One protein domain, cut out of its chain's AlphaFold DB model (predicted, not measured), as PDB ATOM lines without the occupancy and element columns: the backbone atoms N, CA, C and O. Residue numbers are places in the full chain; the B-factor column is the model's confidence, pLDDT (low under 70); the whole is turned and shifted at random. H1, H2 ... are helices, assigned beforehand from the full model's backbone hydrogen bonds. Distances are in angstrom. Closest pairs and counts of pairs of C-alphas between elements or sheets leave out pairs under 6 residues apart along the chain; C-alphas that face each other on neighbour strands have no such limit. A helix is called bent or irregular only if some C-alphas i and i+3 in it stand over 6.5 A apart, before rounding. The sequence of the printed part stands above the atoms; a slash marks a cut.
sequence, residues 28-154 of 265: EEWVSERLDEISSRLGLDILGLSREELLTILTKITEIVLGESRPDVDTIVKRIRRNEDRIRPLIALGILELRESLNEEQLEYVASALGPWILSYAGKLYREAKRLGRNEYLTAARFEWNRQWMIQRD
ATOM      1  N   GLU A  28      96.999 171.829 162.959       92.62
ATOM      2  CA  GLU A  28      96.661 171.575 164.356       92.62
ATOM      3  C   GLU A  28      95.335 170.820 164.459       92.62
ATOM      4  O   GLU A  28      95.271 169.788 165.128       92.62
ATOM      5  N   GLU A  29      94.313 171.247 163.709       94.31
ATOM      6  CA  GLU A  29      93.051 170.511 163.587       94.31
ATOM      7  C   GLU A  29      93.301 169.100 163.026       94.31
ATOM      8  O   GLU A  29      92.805 168.107 163.567       94.31
ATOM      9  N   TRP A  30      94.144 168.975 161.990       94.06
ATOM     10  CA  TRP A  30      94.475 167.676 161.401       94.06
ATOM     11  C   TRP A  30      95.134 166.717 162.404       94.06
ATOM     12  O   TRP A  30      94.784 165.531 162.419       94.06
ATOM     13  N   VAL A  31      96.075 167.203 163.219       95.12
ATOM     14  CA  VAL A  31      96.746 166.406 164.257       95.12
ATOM     15  C   VAL A  31      95.773 166.089 165.386       95.12
ATOM     16  O   VAL A  31      95.703 164.937 165.805       95.12
ATOM     17  N   SER A  32      94.975 167.061 165.830       96.62
ATOM     18  CA  SER A  32      93.995 166.895 166.910       96.62
ATOM     19  C   SER A  32      92.976 165.792 166.612       96.62
ATOM     20  O   SER A  32      92.723 164.944 167.467       96.62
ATOM     21  N   GLU A  33      92.454 165.725 165.382       96.12
ATOM     22  CA  GLU A  33      91.536 164.661 164.937       96.12
ATOM     23  C   GLU A  33      92.160 163.253 164.968       96.12
ATOM     24  O   GLU A  33      91.437 162.260 165.027       96.12
ATOM     25  N   ARG A  34      93.492 163.148 164.872       95.88
ATOM     26  CA  ARG A  34      94.237 161.884 164.678       95.88
ATOM     27  C   ARG A  34      95.199 161.582 165.826       95.88
ATOM     28  O   ARG A  34      96.024 160.677 165.716       95.88
ATOM     29  N   LEU A  35      95.104 162.349 166.911       96.19
ATOM     30  CA  LEU A  35      96.123 162.398 167.950       96.19
ATOM     31  C   LEU A  35      96.343 161.040 168.611       96.19
ATOM     32  O   LEU A  35      97.481 160.591 168.711       96.19
ATOM     33  N   ASP A  36      95.254 160.376 168.996       95.81
ATOM     34  CA  ASP A  36      95.305 159.105 169.720       95.81
ATOM     35  C   ASP A  36      95.891 157.991 168.836       95.81
ATOM     36  O   ASP A  36      96.723 157.205 169.283       95.81
ATOM     37  N   GLU A  37      95.539 157.969 167.545       96.81
ATOM     38  CA  GLU A  37      96.086 156.997 166.593       96.81
ATOM     39  C   GLU A  37      97.589 157.221 166.362       96.81
ATOM     40  O   GLU A  37      98.373 156.268 166.370       96.81
ATOM     41  N   ILE A  38      98.015 158.476 166.178       95.81
ATOM     42  CA  ILE A  38      99.432 158.819 165.993       95.81
ATOM     43  C   ILE A  38     100.225 158.483 167.261       95.81
ATOM     44  O   ILE A  38     101.258 157.817 167.166       95.81
ATOM     45  N   SER A  39      99.737 158.905 168.433       95.88
ATOM     46  CA  SER A  39     100.361 158.659 169.738       95.88
ATOM     47  C   SER A  39     100.575 157.168 169.975       95.88
ATOM     48  O   SER A  39     101.708 156.731 170.204       95.88
ATOM     49  N   SER A  40      99.524 156.370 169.789       96.31
ATOM     50  CA  SER A  40      99.573 154.932 170.031       96.31
ATOM     51  C   SER A  40     100.525 154.206 169.087       96.31
ATOM     52  O   SER A  40     101.349 153.387 169.501       96.31
ATOM     53  N   ARG A  41     100.525 154.576 167.804       96.69
ATOM     54  CA  ARG A  41     101.428 153.979 166.808       96.69
ATOM     55  C   ARG A  41     102.890 154.378 166.973       96.69
ATOM     56  O   ARG A  41     103.771 153.673 166.464       96.69
ATOM     57  N   LEU A  42     103.159 155.501 167.628       94.69
ATOM     58  CA  LEU A  42     104.502 155.929 168.013       94.69
ATOM     59  C   LEU A  42     104.899 155.426 169.409       94.69
ATOM     60  O   LEU A  42     106.052 155.603 169.793       94.69
ATOM     61  N   GLY A  43     103.980 154.781 170.135       93.50
ATOM     62  CA  GLY A  43     104.205 154.290 171.490       93.50
ATOM     63  C   GLY A  43     104.344 155.405 172.526       93.50
ATOM     64  O   GLY A  43     105.002 155.195 173.535       93.50
ATOM     65  N   LEU A  44     103.772 156.590 172.285       95.31
ATOM     66  CA  LEU A  44     103.874 157.731 173.205       95.31
ATOM     67  C   LEU A  44     102.900 157.638 174.385       95.31
ATOM     68  O   LEU A  44     103.094 158.326 175.384       95.31
ATOM     69  N   ASP A  45     101.903 156.753 174.307       92.88
ATOM     70  CA  ASP A  45     100.895 156.557 175.359       92.88
ATOM     71  C   ASP A  45     101.531 156.190 176.711       92.88
ATOM     72  O   ASP A  45     101.069 156.629 177.762       92.88
ATOM     73  N   ILE A  46     102.644 155.444 176.686       93.88
ATOM     74  CA  ILE A  46     103.382 155.026 177.890       93.88
ATOM     75  C   ILE A  46     103.951 156.210 178.679       93.88
ATOM     76  O   ILE A  46     104.241 156.081 179.861       93.88
ATOM     77  N   LEU A  47     104.117 157.369 178.034       95.69
ATOM     78  CA  LEU A  47     104.696 158.554 178.659       95.69
ATOM     79  C   LEU A  47     103.686 159.288 179.547       95.69
ATOM     80  O   LEU A  47     104.080 160.202 180.267       95.69
ATOM     81  N   GLY A  48     102.396 158.930 179.506       94.75
ATOM     82  CA  GLY A  48     101.366 159.550 180.346       94.75
ATOM     83  C   GLY A  48     101.187 161.053 180.097       94.75
ATOM     84  O   GLY A  48     100.882 161.806 181.023       94.75
ATOM     85  N   LEU A  49     101.433 161.505 178.864       96.56
ATOM     86  CA  LEU A  49     101.259 162.900 178.457       96.56
ATOM     87  C   LEU A  49      99.771 163.236 178.309       96.56
ATOM     88  O   LEU A  49      98.968 162.397 177.897       96.56
ATOM     89  N   SER A  50      99.394 164.471 178.642       96.81
ATOM     90  CA  SER A  50      98.025 164.940 178.429       96.81
ATOM     91  C   SER A  50      97.744 165.102 176.933       96.81
ATOM     92  O   SER A  50      98.656 165.242 176.114       96.81
ATOM     93  N   ARG A  51      96.459 165.133 176.560       96.56
ATOM     94  CA  ARG A  51      96.055 165.372 175.168       96.56
ATOM     95  C   ARG A  51      96.616 166.697 174.631       96.56
ATOM     96  O   ARG A  51      97.063 166.753 173.492       96.56
ATOM     97  N   GLU A  52      96.628 167.745 175.450       96.94
ATOM     98  CA  GLU A  52      97.152 169.068 175.078       96.94
ATOM     99  C   GLU A  52      98.671 169.044 174.847       96.94
ATOM    100  O   GLU A  52      99.178 169.640 173.894       96.94
ATOM    101  N   GLU A  53      99.406 168.299 175.675       97.25
ATOM    102  CA  GLU A  53     100.855 168.138 175.535       97.25
ATOM    103  C   GLU A  53     101.212 167.336 174.287       97.25
ATOM    104  O   GLU A  53     102.083 167.739 173.514       97.25
ATOM    105  N   LEU A  54     100.504 166.224 174.059       97.50
ATOM    106  CA  LEU A  54     100.656 165.419 172.851       97.50
ATOM    107  C   LEU A  54     100.354 166.244 171.608       97.50
ATOM    108  O   LEU A  54     101.126 166.179 170.657       97.50
ATOM    109  N   LEU A  55      99.279 167.038 171.613       97.69
ATOM    110  CA  LEU A  55      98.937 167.914 170.493       97.69
ATOM    111  C   LEU A  55     100.058 168.920 170.230       97.69
ATOM    112  O   LEU A  55     100.526 169.035 169.102       97.69
ATOM    113  N   THR A  56     100.559 169.579 171.275       97.44
ATOM    114  CA  THR A  56     101.657 170.546 171.155       97.44
ATOM    115  C   THR A  56     102.913 169.917 170.548       97.44
ATOM    116  O   THR A  56     103.513 170.474 169.625       97.44
ATOM    117  N   ILE A  57     103.321 168.748 171.049       97.19
ATOM    118  CA  ILE A  57     104.515 168.046 170.569       97.19
ATOM    119  C   ILE A  57     104.292 167.537 169.140       97.19
ATOM    120  O   ILE A  57     105.089 167.824 168.245       97.19
ATOM    121  N   LEU A  58     103.207 166.798 168.903       96.88
ATOM    122  CA  LEU A  58     102.953 166.131 167.629       96.88
ATOM    123  C   LEU A  58     102.635 167.106 166.499       96.88
ATOM    124  O   LEU A  58     102.989 166.799 165.363       96.88
ATOM    125  N   THR A  59     102.067 168.281 166.769       96.25
ATOM    126  CA  THR A  59     101.912 169.336 165.756       96.25
ATOM    127  C   THR A  59     103.271 169.797 165.239       96.25
ATOM    128  O   THR A  59     103.513 169.723 164.033       96.25
ATOM    129  N   LYS A  60     104.212 170.134 166.134       94.81
ATOM    130  CA  LYS A  60     105.586 170.519 165.755       94.81
ATOM    131  C   LYS A  60     106.309 169.399 165.000       94.81
ATOM    132  O   LYS A  60     106.958 169.639 163.986       94.81
ATOM    133  N   ILE A  61     106.192 168.155 165.473       95.12
ATOM    134  CA  ILE A  61     106.812 167.000 164.808       95.12
ATOM    135  C   ILE A  61     106.216 166.771 163.419       95.12
ATOM    136  O   ILE A  61     106.957 166.533 162.464       95.12
ATOM    137  N   THR A  62     104.890 166.841 163.299       93.88
ATOM    138  CA  THR A  62     104.189 166.619 162.032       93.88
ATOM    139  C   THR A  62     104.555 167.695 161.023       93.88
ATOM    140  O   THR A  62     104.790 167.353 159.870       93.88
ATOM    141  N   GLU A  63     104.692 168.952 161.451       92.25
ATOM    142  CA  GLU A  63     105.162 170.061 160.614       92.25
ATOM    143  C   GLU A  63     106.526 169.759 159.975       92.25
ATOM    144  O   GLU A  63     106.692 169.909 158.766       92.25
ATOM    145  N   ILE A  64     107.480 169.237 160.754       91.56
ATOM    146  CA  ILE A  64     108.839 168.913 160.280       91.56
ATOM    147  C   ILE A  64     108.838 167.823 159.203       91.56
ATOM    148  O   ILE A  64     109.676 167.836 158.300       91.56
ATOM    149  N   VAL A  65     107.929 166.852 159.304       92.38
ATOM    150  CA  VAL A  65     107.836 165.731 158.354       92.38
ATOM    151  C   VAL A  65     106.752 165.930 157.289       92.38
ATOM    152  O   VAL A  65     106.505 165.034 156.463       92.38
ATOM    153  N   LEU A  66     106.078 167.081 157.312       88.12
ATOM    154  CA  LEU A  66     105.008 167.402 156.386       88.12
ATOM    155  C   LEU A  66     105.584 167.527 154.973       88.12
ATOM    156  O   LEU A  66     106.692 168.005 154.755       88.12
ATOM    157  N   GLY A  67     104.829 167.026 154.000       79.69
ATOM    158  CA  GLY A  67     105.183 167.140 152.588       79.69
ATOM    159  C   GLY A  67     104.249 168.114 151.886       79.69
ATOM    160  O   GLY A  67     103.415 168.756 152.512       79.69
ATOM    161  N   GLU A  68     104.328 168.161 150.561       74.88
ATOM    162  CA  GLU A  68     103.493 169.063 149.755       74.88
ATOM    163  C   GLU A  68     102.001 168.671 149.724       74.88
ATOM    164  O   GLU A  68     101.148 169.496 149.393       74.88
ATOM    165  N   SER A  69     101.671 167.418 150.053       75.69
ATOM    166  CA  SER A  69     100.304 166.887 150.064       75.69
ATOM    167  C   SER A  69      99.814 166.567 151.475       75.69
ATOM    168  O   SER A  69     100.605 166.191 152.343       75.69
ATOM    169  N   ARG A  70      98.487 166.661 151.678       82.06
ATOM    170  CA  ARG A  70      97.811 166.231 152.912       82.06
ATOM    171  C   ARG A  70      98.041 164.723 153.106       82.06
ATOM    172  O   ARG A  70      97.529 163.948 152.295       82.06
ATOM    173  N   PRO A  71      98.806 164.305 154.125       84.00
ATOM    174  CA  PRO A  71      99.144 162.904 154.318       84.00
ATOM    175  C   PRO A  71      98.035 162.161 155.076       84.00
ATOM    176  O   PRO A  71      97.198 162.771 155.745       84.00
ATOM    177  N   ASP A  72      98.045 160.833 154.976       91.62
ATOM    178  CA  ASP A  72      97.353 159.950 155.916       91.62
ATOM    179  C   ASP A  72      98.238 159.663 157.148       91.62
ATOM    180  O   ASP A  72      99.428 160.003 157.187       91.62
ATOM    181  N   VAL A  73      97.648 159.045 158.178       93.44
ATOM    182  CA  VAL A  73      98.354 158.708 159.426       93.44
ATOM    183  C   VAL A  73      99.526 157.759 159.160       93.44
ATOM    184  O   VAL A  73     100.620 157.971 159.681       93.44
ATOM    185  N   ASP A  74      99.339 156.760 158.291       94.94
ATOM    186  CA  ASP A  74     100.385 155.812 157.887       94.94
ATOM    187  C   ASP A  74     101.629 156.512 157.338       94.94
ATOM    188  O   ASP A  74     102.765 156.150 157.662       94.94
ATOM    189  N   THR A  75     101.418 157.516 156.494       94.06
ATOM    190  CA  THR A  75     102.474 158.297 155.864       94.06
ATOM    191  C   THR A  75     103.216 159.122 156.902       94.06
ATOM    192  O   THR A  75     104.448 159.093 156.906       94.06
ATOM    193  N   ILE A  76     102.509 159.810 157.803       95.06
ATOM    194  CA  ILE A  76     103.142 160.582 158.883       95.06
ATOM    195  C   ILE A  76     103.955 159.678 159.803       95.06
ATOM    196  O   ILE A  76     105.146 159.924 159.988       95.06
ATOM    197  N   VAL A  77     103.377 158.582 160.297       96.25
ATOM    198  CA  VAL A  77     104.074 157.643 161.188       96.25
ATOM    199  C   VAL A  77     105.324 157.071 160.511       96.25
ATOM    200  O   VAL A  77     106.398 157.043 161.115       96.25
ATOM    201  N   LYS A  78     105.239 156.670 159.233       96.06
ATOM    202  CA  LYS A  78     106.410 156.192 158.473       96.06
ATOM    203  C   LYS A  78     107.481 157.270 158.332       96.06
ATOM    204  O   LYS A  78     108.663 156.952 158.434       96.06
ATOM    205  N   ARG A  79     107.106 158.525 158.079       95.12
ATOM    206  CA  ARG A  79     108.071 159.627 157.951       95.12
ATOM    207  C   ARG A  79     108.724 159.976 159.283       95.12
ATOM    208  O   ARG A  79     109.931 160.191 159.289       95.12
ATOM    209  N   ILE A  80     107.970 159.967 160.382       95.75
ATOM    210  CA  ILE A  80     108.508 160.146 161.737       95.75
ATOM    211  C   ILE A  80     109.547 159.063 162.031       95.75
ATOM    212  O   ILE A  80     110.684 159.393 162.349       95.75
ATOM    213  N   ARG A  81     109.207 157.785 161.814       95.31
ATOM    214  CA  ARG A  81     110.135 156.659 162.027       95.31
ATOM    215  C   ARG A  81     111.379 156.726 161.137       95.31
ATOM    216  O   ARG A  81     112.475 156.433 161.584       95.31
ATOM    217  N   ARG A  82     111.249 157.161 159.877       95.38
ATOM    218  CA  ARG A  82     112.411 157.365 158.987       95.38
ATOM    219  C   ARG A  82     113.339 158.494 159.443       95.38
ATOM    220  O   ARG A  82     114.482 158.529 159.010       95.38
ATOM    221  N   ASN A  83     112.841 159.423 160.257       94.81
ATOM    222  CA  ASN A  83     113.593 160.561 160.784       94.81
ATOM    223  C   ASN A  83     113.773 160.456 162.305       94.81
ATOM    224  O   ASN A  83     113.933 161.478 162.971       94.81
ATOM    225  N   GLU A  84     113.734 159.243 162.861       93.56
ATOM    226  CA  GLU A  84     113.691 159.012 164.306       93.56
ATOM    227  C   GLU A  84     114.841 159.709 165.049       93.56
ATOM    228  O   GLU A  84     114.584 160.417 166.022       93.56
ATOM    229  N   ASP A  85     116.068 159.633 164.523       91.81
ATOM    230  CA  ASP A  85     117.257 160.288 165.093       91.81
ATOM    231  C   ASP A  85     117.106 161.809 165.246       91.81
ATOM    232  O   ASP A  85     117.702 162.420 166.131       91.81
ATOM    233  N   ARG A  86     116.307 162.440 164.378       92.62
ATOM    234  CA  ARG A  86     116.027 163.882 164.426       92.62
ATOM    235  C   ARG A  86     114.788 164.202 165.251       92.62
ATOM    236  O   ARG A  86     114.743 165.257 165.874       92.62
ATOM    237  N   ILE A  87     113.787 163.326 165.241       95.69
ATOM    238  CA  ILE A  87     112.491 163.570 165.879       95.69
ATOM    239  C   ILE A  87     112.504 163.236 167.371       95.69
ATOM    240  O   ILE A  87     111.963 164.004 168.163       95.69
ATOM    241  N   ARG A  88     113.146 162.141 167.789       95.56
ATOM    242  CA  ARG A  88     113.201 161.743 169.205       95.56
ATOM    243  C   ARG A  88     113.766 162.833 170.126       95.56
ATOM    244  O   ARG A  88     113.122 163.103 171.141       95.56
ATOM    245  N   PRO A  89     114.863 163.535 169.774       96.25
ATOM    246  CA  PRO A  89     115.338 164.668 170.568       96.25
ATOM    247  C   PRO A  89     114.323 165.799 170.716       96.25
ATOM    248  O   PRO A  89     114.300 166.465 171.746       96.25
ATOM    249  N   LEU A  90     113.474 166.018 169.712       97.06
ATOM    250  CA  LEU A  90     112.454 167.064 169.744       97.06
ATOM    251  C   LEU A  90     111.263 166.676 170.621       97.06
ATOM    252  O   LEU A  90     110.744 167.523 171.342       97.06
ATOM    253  N   ILE A  91     110.870 165.400 170.611       97.19
ATOM    254  CA  ILE A  91     109.871 164.880 171.553       97.19
ATOM    255  C   ILE A  91     110.408 165.005 172.984       97.19
ATOM    256  O   ILE A  91     109.731 165.556 173.847       97.19
ATOM    257  N   ALA A  92     111.645 164.564 173.227       97.50
ATOM    258  CA  ALA A  92     112.286 164.649 174.539       97.50
ATOM    259  C   ALA A  92     112.410 166.097 175.044       97.50
ATOM    260  O   ALA A  92     112.124 166.370 176.211       97.50
ATOM    261  N   LEU A  93     112.789 167.028 174.163       97.62
ATOM    262  CA  LEU A  93     112.804 168.457 174.471       97.62
ATOM    263  C   LEU A  93     111.403 168.963 174.831       97.62
ATOM    264  O   LEU A  93     111.246 169.615 175.858       97.62
ATOM    265  N   GLY A  94     110.388 168.624 174.032       97.31
ATOM    266  CA  GLY A  94     109.007 169.029 174.290       97.31
ATOM    267  C   GLY A  94     108.500 168.565 175.656       97.31
ATOM    268  O   GLY A  94     107.903 169.354 176.382       97.31
ATOM    269  N   ILE A  95     108.808 167.327 176.055       97.75
ATOM    270  CA  ILE A  95     108.481 166.813 177.396       97.75
ATOM    271  C   ILE A  95     109.147 167.671 178.480       97.75
ATOM    272  O   ILE A  95     108.491 168.079 179.435       97.75
ATOM    273  N   LEU A  96     110.440 167.979 178.335       97.06
ATOM    274  CA  LEU A  96     111.174 168.784 179.316       97.06
ATOM    275  C   LEU A  96     110.695 170.234 179.416       97.06
ATOM    276  O   LEU A  96     110.825 170.815 180.495       97.06
ATOM    277  N   GLU A  97     110.208 170.812 178.321       96.12
ATOM    278  CA  GLU A  97     109.682 172.179 178.277       96.12
ATOM    279  C   GLU A  97     108.275 172.275 178.871       96.12
ATOM    280  O   GLU A  97     107.969 173.256 179.545       96.12
ATOM    281  N   LEU A  98     107.432 171.263 178.654       96.38
ATOM    282  CA  LEU A  98     106.034 171.267 179.096       96.38
ATOM    283  C   LEU A  98     105.855 170.802 180.544       96.38
ATOM    284  O   LEU A  98     104.946 171.261 181.232       96.38
ATOM    285  N   ARG A  99     106.712 169.897 181.027       94.75
ATOM    286  CA  ARG A  99     106.591 169.315 182.368       94.75
ATOM    287  C   ARG A  99     107.605 169.897 183.328       94.75
ATOM    288  O   ARG A  99     108.802 169.878 183.059       94.75
ATOM    289  N   GLU A 100     107.159 170.305 184.511       93.50
ATOM    290  CA  GLU A 100     108.070 170.672 185.601       93.50
ATOM    291  C   GLU A 100     108.814 169.446 186.156       93.50
ATOM    292  O   GLU A 100     110.039 169.487 186.298       93.50
ATOM    293  N   SER A 101     108.090 168.343 186.372       96.31
ATOM    294  CA  SER A 101     108.596 167.063 186.888       96.31
ATOM    295  C   SER A 101     108.265 165.898 185.958       96.31
ATOM    296  O   SER A 101     107.208 165.897 185.330       96.31
ATOM    297  N   LEU A 102     109.127 164.882 185.936       97.62
ATOM    298  CA  LEU A 102     108.999 163.691 185.098       97.62
ATOM    299  C   LEU A 102     108.508 162.471 185.896       97.62
ATOM    300  O   LEU A 102     108.799 162.333 187.085       97.62
ATOM    301  N   ASN A 103     107.794 161.551 185.253       97.00
ATOM    302  CA  ASN A 103     107.645 160.178 185.755       97.00
ATOM    303  C   ASN A 103     108.832 159.298 185.300       97.00
ATOM    304  O   ASN A 103     109.772 159.792 184.669       97.00
ATOM    305  N   GLU A 104     108.826 158.014 185.665       96.31
ATOM    306  CA  GLU A 104     109.936 157.104 185.353       96.31
ATOM    307  C   GLU A 104     110.081 156.883 183.841       96.31
ATOM    308  O   GLU A 104     111.180 157.022 183.304       96.31
ATOM    309  N   GLU A 105     108.972 156.650 183.141       96.81
ATOM    310  CA  GLU A 105     108.930 156.400 181.699       96.81
ATOM    311  C   GLU A 105     109.417 157.618 180.899       96.81
ATOM    312  O   GLU A 105     110.184 157.497 179.940       96.81
ATOM    313  N   GLN A 106     109.021 158.820 181.317       97.38
ATOM    314  CA  GLN A 106     109.481 160.081 180.742       97.38
ATOM    315  C   GLN A 106     110.968 160.306 181.008       97.38
ATOM    316  O   GLN A 106     111.684 160.746 180.108       97.38
ATOM    317  N   LEU A 107     111.453 160.020 182.221       97.44
ATOM    318  CA  LEU A 107     112.869 160.166 182.548       97.44
ATOM    319  C   LEU A 107     113.728 159.234 181.684       97.44
ATOM    320  O   LEU A 107     114.722 159.689 181.120       97.44
ATOM    321  N   GLU A 108     113.330 157.971 181.539       96.00
ATOM    322  CA  GLU A 108     114.011 156.997 180.681       96.00
ATOM    323  C   GLU A 108     114.039 157.452 179.217       96.00
ATOM    324  O   GLU A 108     115.095 157.474 178.567       96.00
ATOM    325  N   TYR A 109     112.880 157.874 178.700       96.19
ATOM    326  CA  TYR A 109     112.765 158.353 177.331       96.19
ATOM    327  C   TYR A 109     113.671 159.561 177.094       96.19
ATOM    328  O   TYR A 109     114.483 159.560 176.170       96.19
ATOM    329  N   VAL A 110     113.580 160.584 177.946       97.12
ATOM    330  CA  VAL A 110     114.352 161.815 177.780       97.12
ATOM    331  C   VAL A 110     115.848 161.543 177.942       97.12
ATOM    332  O   VAL A 110     116.628 161.984 177.102       97.12
ATOM    333  N   ALA A 111     116.271 160.785 178.957       95.50
ATOM    334  CA  ALA A 111     117.686 160.492 179.189       95.50
ATOM    335  C   ALA A 111     118.354 159.767 178.007       95.50
ATOM    336  O   ALA A 111     119.545 159.968 177.767       95.50
ATOM    337  N   SER A 112     117.594 158.964 177.254       93.31
ATOM    338  CA  SER A 112     118.084 158.243 176.075       93.31
ATOM    339  C   SER A 112     117.919 159.001 174.750       93.31
ATOM    340  O   SER A 112     118.595 158.670 173.779       93.31
ATOM    341  N   ALA A 113     117.033 160.000 174.682       95.06
ATOM    342  CA  ALA A 113     116.642 160.645 173.426       95.06
ATOM    343  C   ALA A 113     117.057 162.116 173.294       95.06
ATOM    344  O   ALA A 113     117.044 162.632 172.182       95.06
ATOM    345  N   LEU A 114     117.405 162.808 174.382       94.81
ATOM    346  CA  LEU A 114     117.521 164.272 174.409       94.81
ATOM    347  C   LEU A 114     118.552 164.862 173.429       94.81
ATOM    348  O   LEU A 114     118.415 166.008 172.992       94.81
ATOM    349  N   GLY A 115     119.573 164.082 173.070       94.69
ATOM    350  CA  GLY A 115     120.559 164.452 172.063       94.69
ATOM    351  C   GLY A 115     121.232 165.798 172.379       94.69
ATOM    352  O   GLY A 115     121.684 165.997 173.507       94.69
ATOM    353  N   PRO A 116     121.281 166.756 171.431       94.50
ATOM    354  CA  PRO A 116     122.031 168.005 171.587       94.50
ATOM    355  C   PRO A 116     121.579 168.882 172.757       94.50
ATOM    356  O   PRO A 116     122.382 169.658 173.279       94.50
ATOM    357  N   TRP A 117     120.331 168.743 173.201       96.75
ATOM    358  CA  TRP A 117     119.753 169.548 174.277       96.75
ATOM    359  C   TRP A 117     120.237 169.130 175.670       96.75
ATOM    360  O   TRP A 117     120.003 169.849 176.643       96.75
ATOM    361  N   ILE A 118     120.966 168.012 175.781       97.50
ATOM    362  CA  ILE A 118     121.535 167.538 177.048       97.50
ATOM    363  C   ILE A 118     122.385 168.607 177.737       97.50
ATOM    364  O   ILE A 118     122.328 168.739 178.956       97.50
ATOM    365  N   LEU A 119     123.103 169.430 176.964       97.06
ATOM    366  CA  LEU A 119     123.972 170.471 177.509       97.06
ATOM    367  C   LEU A 119     123.205 171.557 178.280       97.06
ATOM    368  O   LEU A 119     123.774 172.182 179.171       97.06
ATOM    369  N   SER A 120     121.924 171.760 177.966       96.31
ATOM    370  CA  SER A 120     121.063 172.743 178.636       96.31
ATOM    371  C   SER A 120     120.246 172.133 179.776       96.31
ATOM    372  O   SER A 120     119.887 172.834 180.719       96.31
ATOM    373  N   TYR A 121     119.952 170.831 179.714       97.31
ATOM    374  CA  TYR A 121     118.981 170.186 180.607       97.31
ATOM    375  C   TYR A 121     119.555 169.086 181.508       97.31
ATOM    376  O   TYR A 121     118.827 168.572 182.361       97.31
ATOM    377  N   ALA A 122     120.844 168.746 181.405       97.44
ATOM    378  CA  ALA A 122     121.466 167.721 182.249       97.44
ATOM    379  C   ALA A 122     121.252 167.965 183.752       97.44
ATOM    380  O   ALA A 122     121.029 167.016 184.498       97.44
ATOM    381  N   GLY A 123     121.249 169.224 184.203       97.31
ATOM    382  CA  GLY A 123     120.981 169.544 185.607       97.31
ATOM    383  C   GLY A 123     119.557 169.199 186.053       97.31
ATOM    384  O   GLY A 123     119.363 168.700 187.162       97.31
ATOM    385  N   LYS A 124     118.557 169.402 185.184       96.69
ATOM    386  CA  LYS A 124     117.173 168.976 185.444       96.69
ATOM    387  C   LYS A 124     117.078 167.451 185.474       96.69
ATOM    388  O   LYS A 124     116.526 166.913 186.428       96.69
ATOM    389  N   LEU A 125     117.690 166.764 184.507       97.06
ATOM    390  CA  LEU A 125     117.727 165.297 184.476       97.06
ATOM    391  C   LEU A 125     118.395 164.697 185.710       97.06
ATOM    392  O   LEU A 125     117.878 163.740 186.277       97.06
ATOM    393  N   TYR A 126     119.506 165.279 186.160       97.88
ATOM    394  CA  TYR A 126     120.170 164.854 187.387       97.88
ATOM    395  C   TYR A 126     119.234 164.939 188.598       97.88
ATOM    396  O   TYR A 126     119.132 163.978 189.362       97.88
ATOM    397  N   ARG A 127     118.523 166.063 188.763       97.44
ATOM    398  CA  ARG A 127     117.577 166.249 189.873       97.44
ATOM    399  C   ARG A 127     116.416 165.262 189.812       97.44
ATOM    400  O   ARG A 127     116.109 164.647 190.828       97.44
ATOM    401  N   GLU A 128     115.825 165.064 188.638       97.81
ATOM    402  CA  GLU A 128     114.705 164.133 188.464       97.81
ATOM    403  C   GLU A 128     115.125 162.678 188.700       97.81
ATOM    404  O   GLU A 128     114.448 161.955 189.431       97.81
ATOM    405  N   ALA A 129     116.291 162.267 188.196       97.38
ATOM    406  CA  ALA A 129     116.847 160.943 188.462       97.38
ATOM    407  C   ALA A 129     117.108 160.709 189.953       97.38
ATOM    408  O   ALA A 129     116.814 159.633 190.473       97.38
ATOM    409  N   LYS A 130     117.614 161.718 190.671       97.12
ATOM    410  CA  LYS A 130     117.782 161.637 192.127       97.12
ATOM    411  C   LYS A 130     116.445 161.548 192.856       97.12
ATOM    412  O   LYS A 130     116.318 160.715 193.747       97.12
ATOM    413  N   ARG A 131     115.461 162.362 192.463       97.62
ATOM    414  CA  ARG A 131     114.119 162.385 193.061       97.62
ATOM    415  C   ARG A 131     113.399 161.042 192.914       97.62
ATOM    416  O   ARG A 131     112.757 160.603 193.859       97.62
ATOM    417  N   LEU A 132     113.523 160.401 191.752       97.50
ATOM    418  CA  LEU A 132     112.913 159.099 191.456       97.50
ATOM    419  C   LEU A 132     113.767 157.903 191.914       97.50
ATOM    420  O   LEU A 132     113.328 156.766 191.818       97.50
ATOM    421  N   GLY A 133     114.996 158.130 192.389       96.69
ATOM    422  CA  GLY A 133     115.919 157.050 192.752       96.69
ATOM    423  C   GLY A 133     116.489 156.268 191.558       96.69
ATOM    424  O   GLY A 133     117.100 155.224 191.761       96.69
ATOM    425  N   ARG A 134     116.343 156.787 190.334       95.69
ATOM    426  CA  ARG A 134     116.699 156.139 189.061       95.69
ATOM    427  C   ARG A 134     118.029 156.645 188.495       95.69
ATOM    428  O   ARG A 134     118.093 157.281 187.441       95.69
ATOM    429  N   ASN A 135     119.120 156.427 189.229       93.81
ATOM    430  CA  ASN A 135     120.451 156.913 188.834       93.81
ATOM    431  C   ASN A 135     121.012 156.209 187.587       93.81
ATOM    432  O   ASN A 135     121.882 156.762 186.916       93.81
ATOM    433  N   GLU A 136     120.531 155.008 187.279       93.75
ATOM    434  CA  GLU A 136     120.915 154.198 186.125       93.75
ATOM    435  C   GLU A 136     120.735 154.952 184.800       93.75
ATOM    436  O   GLU A 136     121.617 154.889 183.938       93.75
ATOM    437  N   TYR A 137     119.679 155.767 184.680       91.94
ATOM    438  CA  TYR A 137     119.403 156.573 183.488       91.94
ATOM    439  C   TYR A 137     120.438 157.684 183.256       91.94
ATOM    440  O   TYR A 137     120.623 158.143 182.126       91.94
ATOM    441  N   LEU A 138     121.189 158.083 184.288       94.69
ATOM    442  CA  LEU A 138     122.245 159.085 184.140       94.69
ATOM    443  C   LEU A 138     123.454 158.561 183.367       94.69
ATOM    444  O   LEU A 138     124.215 159.365 182.840       94.69
ATOM    445  N   THR A 139     123.633 157.245 183.253       92.75
ATOM    446  CA  THR A 139     124.743 156.670 182.479       92.75
ATOM    447  C   THR A 139     124.640 157.058 181.003       92.75
ATOM    448  O   THR A 139     125.597 157.590 180.439       92.75
ATOM    449  N   ALA A 140     123.462 156.873 180.397       90.75
ATOM    450  CA  ALA A 140     123.207 157.277 179.014       90.75
ATOM    451  C   ALA A 140     123.322 158.802 178.847       90.75
ATOM    452  O   ALA A 140     123.975 159.283 177.920       90.75
ATOM    453  N   ALA A 141     122.779 159.563 179.802       95.44
ATOM    454  CA  ALA A 141     122.844 161.020 179.784       95.44
ATOM    455  C   ALA A 141     124.286 161.561 179.863       95.44
ATOM    456  O   ALA A 141     124.609 162.534 179.185       95.44
ATOM    457  N   ARG A 142     125.172 160.937 180.655       96.69
ATOM    458  CA  ARG A 142     126.599 161.305 180.748       96.69
ATOM    459  C   ARG A 142     127.339 161.038 179.444       96.69
ATOM    460  O   ARG A 142     128.130 161.873 179.009       96.69
ATOM    461  N   PHE A 143     127.068 159.901 178.805       95.31
ATOM    462  CA  PHE A 143     127.651 159.593 177.503       95.31
ATOM    463  C   PHE A 143     127.233 160.629 176.453       95.31
ATOM    464  O   PHE A 143     128.085 161.194 175.765       95.31
ATOM    465  N   GLU A 144     125.935 160.935 176.382       95.81
ATOM    466  CA  GLU A 144     125.432 161.927 175.435       95.81
ATOM    467  C   GLU A 144     125.944 163.335 175.763       95.81
ATOM    468  O   GLU A 144     126.314 164.072 174.854       95.81
ATOM    469  N   TRP A 145     126.071 163.697 177.045       97.69
ATOM    470  CA  TRP A 145     126.705 164.950 177.468       97.69
ATOM    471  C   TRP A 145     128.124 165.082 176.919       97.69
ATOM    472  O   TRP A 145     128.432 166.085 176.278       97.69
ATOM    473  N   ASN A 146     128.971 164.067 177.113       97.44
ATOM    474  CA  ASN A 146     130.353 164.087 176.634       97.44
ATOM    475  C   ASN A 146     130.402 164.230 175.111       97.44
ATOM    476  O   ASN A 146     131.122 165.076 174.578       97.44
ATOM    477  N   ARG A 147     129.579 163.445 174.408       96.81
ATOM    478  CA  ARG A 147     129.468 163.499 172.950       96.81
ATOM    479  C   ARG A 147     129.060 164.892 172.468       96.81
ATOM    480  O   ARG A 147     129.698 165.449 171.578       96.81
ATOM    481  N   GLN A 148     128.018 165.469 173.058       97.38
ATOM    482  CA  GLN A 148     127.492 166.766 172.641       97.38
ATOM    483  C   GLN A 148     128.406 167.922 173.026       97.38
ATOM    484  O   GLN A 148     128.524 168.875 172.259       97.38
ATOM    485  N   TRP A 149     129.115 167.826 174.151       97.62
ATOM    486  CA  TRP A 149     130.152 168.786 174.513       97.62
ATOM    487  C   TRP A 149     131.235 168.853 173.437       97.62
ATOM    488  O   TRP A 149     131.564 169.938 172.958       97.62
ATOM    489  N   MET A 150     131.726 167.695 172.996       96.44
ATOM    490  CA  MET A 150     132.762 167.613 171.965       96.44
ATOM    491  C   MET A 150     132.300 168.120 170.597       96.44
ATOM    492  O   MET A 150     133.100 168.681 169.849       96.44
ATOM    493  N   ILE A 151     131.017 167.948 170.273       96.81
ATOM    494  CA  ILE A 151     130.428 168.429 169.016       96.81
ATOM    495  C   ILE A 151     130.193 169.945 169.051       96.81
ATOM    496  O   ILE A 151     130.461 170.626 168.064       96.81
ATOM    497  N   GLN A 152     129.660 170.472 170.156       96.00
ATOM    498  CA  GLN A 152     129.097 171.828 170.203       96.00
ATOM    499  C   GLN A 152     129.970 172.859 170.926       96.00
ATOM    500  O   GLN A 152     129.765 174.060 170.745       96.00
ATOM    501  N   ARG A 153     130.887 172.428 171.801       93.75
ATOM    502  CA  ARG A 153     131.659 173.323 172.676       93.75
ATOM    503  C   ARG A 153     133.149 173.256 172.387       93.75
ATOM    504  O   ARG A 153     133.719 174.255 171.958       93.75
ATOM    505  N   ASP A 154     133.782 172.128 172.686       93.88
ATOM    506  CA  ASP A 154     135.239 172.003 172.671       93.88
ATOM    507  C   ASP A 154     135.667 170.532 172.627       93.88
ATOM    508  O   ASP A 154     135.005 169.680 173.212       93.88
TER     509      ASP A 154
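Overview. This is residues 28 to 154 of the 265 residues of an uncharacterized protein of Acidilobales archaeon (UniProt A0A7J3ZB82). Two groups of helices stand at opposite ends of the longest axis, with H6 between them. In one group H1, H2 and H5 pack on H4; in the other H7, H8 and H9 make an up-and-down bundle, each running against the one before it, with a strong kink in H8. H6 packs on H4 on one side and on H7 and the first residues of H8 on the other. The printed part has 127 residues with nine named helices, H1 to H9 in order, and no named strand; its class is all helix. It is compact, with a radius of gyration of the C-alphas of 15.2 A and spans of 42 by 31 by 18 A.

Arrangement. H1, residues 28 to 33, touches H4, residues 51 to 65, at a steep tilt of 62 degrees; the closest C-alphas, those of Glu 28 and Thr 59, are 5.9 A apart. H2, residues 35 to 42, touches H4, with Leu 35 and Leu 55 closest, C-alphas 6.7 A apart. H2 also touches H5, residues 73 to 82, with Ile 38 and Val 73 closest, C-alphas 6.7 A apart. H4 touches H5 with residues 61 to 65 alone, the closest C-alphas being those of Val 65 and Arg 79, 6.1 A apart. H6, residues 84 to 98, touches H4 opposite ways at a shallow tilt of 33 degrees, only just short of steep; the C-alphas of Ile 57 and Gly 94, the closest, are 5.9 A apart. H6 touches H7, residues 104 to 113, at a steep tilt of 47 degrees, with Ala 92 and Val 110 closest, C-alphas 4.8 A apart. H3, residues 44 to 47, only just touches H7, with 3 pairs of C-alphas within 8 A, the closest those of Leu 47 and Gln 106, 5.4 A apart. H8, residues 115 to 132, touches H6 with residues 115 to 117 alone, Pro 89 and Gly 115 closest, C-alphas 5.4 A apart. H7 and H8 form a helical hairpin, at a shallow tilt of 24 degrees; H8 touches H7 with residues 125 to 132 alone, and the closest C-alphas, those of Glu 104 and Leu 132, are 7.1 A apart. H8 and H9, residues 137 to 152, form another, with Pro 116 and Gln 148 closest, C-alphas 5.7 A apart. H4 and H9 are apart. Each O i to N i+4 pair is within hydrogen-bond range in H1, H2, H5, H7 and H9, against 10 of 11 in H4, 9 of 11 in H6 and 10 of 14 in H8; H3 is too short for such a pair.

Along the chain. H1 begins at C-alpha 28, (96.661, 171.575, 164.356). From first to last C-alpha H4 measures 20.5 A and H6 20.7 A. H8 measures 21.5 A and is irregular: C-alphas 120 and 123 are 7.7 A apart, and it has a kink of 80 degrees near residue 122. H9 measures 22.4 A and ends at C-alpha 152, (129.097, 171.828, 170.203).

Size, cuts and confidence. The two C-alphas farthest apart, those of Ser 69 and Gly 133, are 46.5 A apart. The printed part has no cut and no long link; the link from H4 to H5, 7 residues, is short, and the others are tight. The mean pLDDT of the printed part is 95.0, and no printed residue is under 70.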